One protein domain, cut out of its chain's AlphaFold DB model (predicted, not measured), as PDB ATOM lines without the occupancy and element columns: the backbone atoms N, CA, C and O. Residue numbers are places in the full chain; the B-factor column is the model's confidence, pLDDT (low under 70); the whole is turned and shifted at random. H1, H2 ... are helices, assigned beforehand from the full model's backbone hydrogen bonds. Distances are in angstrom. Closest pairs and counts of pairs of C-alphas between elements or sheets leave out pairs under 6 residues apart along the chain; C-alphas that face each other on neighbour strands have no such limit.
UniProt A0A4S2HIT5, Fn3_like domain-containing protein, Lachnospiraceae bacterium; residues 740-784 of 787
ATOM      1  N   VAL A 740     -21.924-123.412  43.868       74.69
ATOM      2  CA  VAL A 740     -23.027-122.462  44.081       74.69
ATOM      3  C   VAL A 740     -22.467-121.070  44.344       74.69
ATOM      4  O   VAL A 740     -22.888-120.102  43.709       74.69
ATOM      5  N   THR A 741     -21.443-120.967  45.196       75.94
ATOM      6  CA  THR A 741     -20.735-119.703  45.440       75.94
ATOM      7  C   THR A 741     -20.158-119.126  44.145       75.94
ATOM      8  O   THR A 741     -20.275-117.925  43.891       75.94
ATOM      9  N   SER A 742     -19.579-119.975  43.291       77.75
ATOM     10  CA  SER A 742     -19.010-119.568  42.000       77.75
ATOM     11  C   SER A 742     -20.086-119.073  41.031       77.75
ATOM     12  O   SER A 742     -19.921-118.009  40.432       77.75
ATOM     13  N   PHE A 743     -21.217-119.780  40.925       83.94
ATOM     14  CA  PHE A 743     -22.357-119.356  40.106       83.94
ATOM     15  C   PHE A 743     -22.956-118.034  40.590       83.94
ATOM     16  O   PHE A 743     -23.141-117.122  39.785       83.94
ATOM     17  N   ARG A 744     -23.205-117.892  41.897       80.00
ATOM     18  CA  ARG A 744     -23.756-116.664  42.491       80.00
ATOM     19  C   ARG A 744     -22.817-115.475  42.259       80.00
ATOM     20  O   ARG A 744     -23.263-114.419  41.816       80.00
ATOM     21  N   THR A 745     -21.511-115.666  42.454       82.38
ATOM     22  CA  THR A 745     -20.493-114.637  42.175       82.38
ATOM     23  C   THR A 745     -20.467-114.258  40.691       82.38
ATOM     24  O   THR A 745     -20.442-113.074  40.354       82.38
ATOM     25  N   GLY A 746     -20.535-115.247  39.793       89.00
ATOM     26  CA  GLY A 746     -20.619-115.028  38.348       89.00
ATOM     27  C   GLY A 746     -21.875-114.255  37.936       89.00
ATOM     28  O   GLY A 746     -21.782-113.318  37.145       89.00
ATOM     29  N   ALA A 747     -23.032-114.585  38.513       86.00
ATOM     30  CA  ALA A 747     -24.297-113.903  38.250       86.00
ATOM     31  C   ALA A 747     -24.278-112.441  38.728       86.00
ATOM     32  O   ALA A 747     -24.721-111.549  37.999       86.00
ATOM     33  N   ILE A 748     -23.705-112.169  39.907       88.94
ATOM     34  CA  ILE A 748     -23.512-110.802  40.416       88.94
ATOM     35  C   ILE A 748     -22.589-110.017  39.478       88.94
ATOM     36  O   ILE A 748     -22.943-108.918  39.047       88.94
ATOM     37  N   ALA A 749     -21.441-110.587  39.100       89.81
ATOM     38  CA  ALA A 749     -20.508-109.948  38.177       89.81
ATOM     39  C   ALA A 749     -21.167-109.645  36.819       89.81
ATOM     40  O   ALA A 749     -21.034-108.535  36.301       89.81
ATOM     41  N   PHE A 750     -21.935-110.589  36.272       93.31
ATOM     42  CA  PHE A 750     -22.685-110.393  35.033       93.31
ATOM     43  C   PHE A 750     -23.739-109.290  35.166       93.31
ATOM     44  O   PHE A 750     -23.845-108.442  34.284       93.31
ATOM     45  N   SER A 751     -24.472-109.248  36.280       88.19
ATOM     46  CA  SER A 751     -25.496-108.230  36.546       88.19
ATOM     47  C   SER A 751     -24.890-106.829  36.628       88.19
ATOM     48  O   SER A 751     -25.402-105.892  36.016       88.19
ATOM     49  N   VAL A 752     -23.748-106.688  37.306       92.81
ATOM     50  CA  VAL A 752     -22.992-105.427  37.368       92.81
ATOM     51  C   VAL A 752     -22.508-105.010  35.975       92.81
ATOM     52  O   VAL A 752     -22.694-103.858  35.580       92.81
ATOM     53  N   LEU A 753     -21.942-105.937  35.194       92.88
ATOM     54  CA  LEU A 753     -21.494-105.667  33.822       92.88
ATOM     55  C   LEU A 753     -22.658-105.302  32.891       92.88
ATOM     56  O   LEU A 753     -22.523-104.404  32.058       92.88
ATOM     57  N   PHE A 754     -23.809-105.954  33.045       92.94
ATOM     58  CA  PHE A 754     -25.023-105.660  32.292       92.94
ATOM     59  C   PHE A 754     -25.548-104.258  32.611       92.94
ATOM     60  O   PHE A 754     -25.773-103.472  31.690       92.94
ATOM     61  N   LEU A 755     -25.671-103.905  33.895       91.56
ATOM     62  CA  LEU A 755     -26.087-102.566  34.325       91.56
ATOM     63  C   LEU A 755     -25.118-101.486  33.830       91.56
ATOM     64  O   LEU A 755     -25.553-100.429  33.370       91.56
ATOM     65  N   TRP A 756     -23.811-101.760  33.841       92.44
ATOM     66  CA  TRP A 756     -22.813-100.841  33.296       92.44
ATOM     67  C   TRP A 756     -22.943-100.678  31.774       92.44
ATOM     68  O   TRP A 756     -22.961 -99.552  31.272       92.44
ATOM     69  N   SER A 757     -23.111-101.774  31.031       89.12
ATOM     70  CA  SER A 757     -23.357-101.747  29.583       89.12
ATOM     71  C   SER A 757     -24.637-100.980  29.237       89.12
ATOM     72  O   SER A 757     -24.640-100.138  28.335       89.12
ATOM     73  N   LEU A 758     -25.709-101.192  30.006       90.38
ATOM     74  CA  LEU A 758     -26.972-100.475  29.862       90.38
ATOM     75  C   LEU A 758     -26.790 -98.971  30.113       90.38
ATOM     76  O   LEU A 758     -27.258 -98.160  29.315       90.38
ATOM     77  N   ALA A 759     -26.052 -98.586  31.157       88.81
ATOM     78  CA  ALA A 759     -25.729 -97.188  31.436       88.81
ATOM     79  C   ALA A 759     -24.908 -96.543  30.301       88.81
ATOM     80  O   ALA A 759     -25.221 -95.431  29.867       88.81
ATOM     81  N   LEU A 760     -23.911 -97.252  29.757       89.94
ATOM     82  CA  LEU A 760     -23.122 -96.797  28.604       89.94
ATOM     83  C   LEU A 760     -23.975 -96.660  27.338       89.94
ATOM     84  O   LEU A 760     -23.803 -95.703  26.581       89.94
ATOM     85  N   TRP A 761     -24.908 -97.584  27.105       88.62
ATOM     86  CA  TRP A 761     -25.843 -97.515  25.985       88.62
ATOM     87  C   TRP A 761     -26.811 -96.338  26.125       88.62
ATOM     88  O   TRP A 761     -27.007 -95.601  25.160       88.62
ATOM     89  N   ILE A 762     -27.368 -96.103  27.320       88.38
ATOM     90  CA  ILE A 762     -28.209 -94.931  27.609       88.38
ATOM     91  C   ILE A 762     -27.412 -93.640  27.378       88.38
ATOM     92  O   ILE A 762     -27.914 -92.732  26.710       88.38
ATOM     93  N   GLY A 763     -26.163 -93.579  27.854       87.38
ATOM     94  CA  GLY A 763     -25.243 -92.466  27.617       87.38
ATOM     95  C   GLY A 763     -25.005 -92.218  26.126       87.38
ATOM     96  O   GLY A 763     -25.339 -91.148  25.621       87.38
ATOM     97  N   LYS A 764     -24.563 -93.237  25.380       85.69
ATOM     98  CA  LYS A 764     -24.345 -93.145  23.925       85.69
ATOM     99  C   LYS A 764     -25.612 -92.798  23.154       85.69
ATOM    100  O   LYS A 764     -25.546 -92.057  22.179       85.69
ATOM    101  N   LYS A 765     -26.776 -93.307  23.564       81.81
ATOM    102  CA  LYS A 765     -28.070 -92.966  22.958       81.81
ATOM    103  C   LYS A 765     -28.418 -91.502  23.207       81.81
ATOM    104  O   LYS A 765     -28.943 -90.851  22.305       81.81
ATOM    105  N   ARG A 766     -28.131 -90.971  24.399       83.38
ATOM    106  CA  ARG A 766     -28.300 -89.547  24.716       83.38
ATOM    107  C   ARG A 766     -27.379 -88.683  23.858       83.38
ATOM    108  O   ARG A 766     -27.862 -87.723  23.266       83.38
ATOM    109  N   ASP A 767     -26.118 -89.070  23.717       85.44
ATOM    110  CA  ASP A 767     -25.140 -88.342  22.903       85.44
ATOM    111  C   ASP A 767     -25.501 -88.410  21.412       85.44
ATOM    112  O   ASP A 767     -25.529 -87.392  20.724       85.44
ATOM    113  N   PHE A 768     -25.903 -89.586  20.912       80.75
ATOM    114  CA  PHE A 768     -26.387 -89.764  19.542       80.75
ATOM    115  C   PHE A 768     -27.593 -88.870  19.243       80.75
ATOM    116  O   PHE A 768     -27.634 -88.236  18.189       80.75
ATOM    117  N   LYS A 769     -28.536 -88.739  20.186       79.38
ATOM    118  CA  LYS A 769     -29.689 -87.832  20.060       79.38
ATOM    119  C   LYS A 769     -29.302 -86.352  19.931       79.38
ATOM    120  O   LYS A 769     -30.114 -85.567  19.445       79.38
ATOM    121  N   GLN A 770     -28.096 -85.963  20.342       78.81
ATOM    122  CA  GLN A 770     -27.586 -84.596  20.200       78.81
ATOM    123  C   GLN A 770     -26.856 -84.363  18.867       78.81
ATOM    124  O   GLN A 770     -26.620 -83.211  18.497       78.81
ATOM    125  N   THR A 771     -26.540 -85.426  18.118       84.19
ATOM    126  CA  THR A 771     -25.822 -85.325  16.840       84.19
ATOM    127  C   THR A 771     -26.676 -84.730  15.721       84.19
ATOM    128  O   THR A 771     -27.900 -84.880  15.667       84.19
ATOM    129  N   GLU A 772     -26.008 -84.090  14.762       77.38
ATOM    130  CA  GLU A 772     -26.647 -83.510  13.579       77.38
ATOM    131  C   GLU A 772     -27.307 -84.579  12.686       77.38
ATOM    132  O   GLU A 772     -28.346 -84.336  12.075       77.38
ATOM    133  N   ALA A 773     -26.750 -85.794  12.665       79.81
ATOM    134  CA  ALA A 773     -27.312 -86.938  11.953       79.81
ATOM    135  C   ALA A 773     -28.669 -87.377  12.533       79.81
ATOM    136  O   ALA A 773     -29.605 -87.634  11.775       79.81
ATOM    137  N   TYR A 774     -28.814 -87.407  13.863       80.50
ATOM    138  CA  TYR A 774     -30.095 -87.716  14.500       80.50
ATOM    139  C   TYR A 774     -31.133 -86.611  14.274       80.50
ATOM    140  O   TYR A 774     -32.294 -86.918  14.014       80.50
ATOM    141  N   LYS A 775     -30.723 -85.335  14.299       80.25
ATOM    142  CA  LYS A 775     -31.602 -84.208  13.936       80.25
ATOM    143  C   LYS A 775     -32.108 -84.335  12.497       80.25
ATOM    144  O   LYS A 775     -33.313 -84.309  12.286       80.25
ATOM    145  N   LYS A 776     -31.223 -84.624  11.533       81.88
ATOM    146  CA  LYS A 776     -31.605 -84.901  10.134       81.88
ATOM    147  C   LYS A 776     -32.557 -86.094  10.000       81.88
ATOM    148  O   LYS A 776     -33.485 -86.040   9.200       81.88
ATOM    149  N   TYR A 777     -32.352 -87.158  10.780       80.81
ATOM    150  CA  TYR A 777     -33.263 -88.306  10.820       80.81
ATOM    151  C   TYR A 777     -34.644 -87.938  11.385       80.81
ATOM    152  O   TYR A 777     -35.655 -88.353  10.823       80.81
ATOM    153  N   GLN A 778     -34.711 -87.136  12.451       81.06
ATOM    154  CA  GLN A 778     -35.982 -86.647  12.996       81.06
ATOM    155  C   GLN A 778     -36.688 -85.687  12.032       81.06
ATOM    156  O   GLN A 778     -37.892 -85.818  11.849       81.06
ATOM    157  N   ASP A 779     -35.956 -84.810  11.340       78.94
ATOM    158  CA  ASP A 779     -36.507 -83.934  10.297       78.94
ATOM    159  C   ASP A 779     -37.033 -84.735   9.095       78.94
ATOM    160  O   ASP A 779     -38.106 -84.444   8.563       78.94
ATOM    161  N   TYR A 780     -36.307 -85.780   8.675       79.94
ATOM    162  CA  TYR A 780     -36.770 -86.727   7.658       79.94
ATOM    163  C   TYR A 780     -38.051 -87.436   8.109       79.94
ATOM    164  O   TYR A 780     -39.026 -87.471   7.357       79.94
ATOM    165  N   LYS A 781     -38.074 -87.948   9.346       78.62
ATOM    166  CA  LYS A 781     -39.233 -88.626   9.936       78.62
ATOM    167  C   LYS A 781     -40.436 -87.684  10.044       78.62
ATOM    168  O   LYS A 781     -41.523 -88.071   9.645       78.62
ATOM    169  N   ALA A 782     -40.246 -86.442  10.485       74.31
ATOM    170  CA  ALA A 782     -41.299 -85.428  10.581       74.31
ATOM    171  C   ALA A 782     -41.860 -85.030   9.205       74.31
ATOM    172  O   ALA A 782     -43.071 -84.895   9.055       74.31
ATOM    173  N   LYS A 783     -41.010 -84.924   8.172       72.88
ATOM    174  CA  LYS A 783     -41.448 -84.683   6.782       72.88
ATOM    175  C   LYS A 783     -42.272 -85.823   6.178       72.88
ATOM    176  O   LYS A 783     -42.968 -85.588   5.195       72.88
ATOM    177  N   HIS A 784     -42.189 -87.032   6.732       68.06
ATOM    178  CA  HIS A 784     -42.852 -88.228   6.201       68.06
ATOM    179  C   HIS A 784     -43.878 -88.843   7.168       68.06
ATOM    180  O   HIS A 784     -44.482 -89.852   6.831       68.06
TER     181      HIS A 784
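What this domain is: This is residues 740 to 784 of the 787 residues of the protein "Fn3_like domain-containing protein" of Lachnospiraceae bacterium (UniProt A0A4S2HIT5). Look for one long helix, H1, with a short helix, H2, turning off its far end at a corner, so that the two make an L with one long arm and one short arm. The printed part has 45 residues with two named helices, H1 then H2, and no named strand; the class is all helix. It is extended, with a radius of gyration of the C-alphas of 17.9 A, and spans 56 by 18 by 8 A, a rod whose length comes mostly from H1.

How they stand to each other: Begin with H1, residues 740 to 770, where residues 740 to 768 stand free. Past Thr 771 comes H2, residues 772 to 784, after a tight link. The two helices are close but not clearly touching, with 2 pairs of C-alphas within 8 A; the closest C-alphas, those of Phe 768 and Tyr 774, are 6.6 A apart. Their lines are only just about perpendicular, at 73 degrees. In H1 and H2 every O i to N i+4 pair is within hydrogen-bond range.

Where its parts are: Find C-alpha 740 at (-23.027, -122.462, 44.081); from there H1 runs 45.0 A to C-alpha 770 at (-27.586, -84.596, 20.200). H2 runs 18.4 A, from C-alpha 772 to C-alpha 784 at (-42.852, -88.228, 6.201).

The domain as a whole: The C-alphas farthest apart, those of Val 740 and Lys 783, are 56.2 A apart. The printed part has no cut. Look in the B-factor column for confidence: the mean pLDDT of the printed part is 83.8, and residue 784 is under 70.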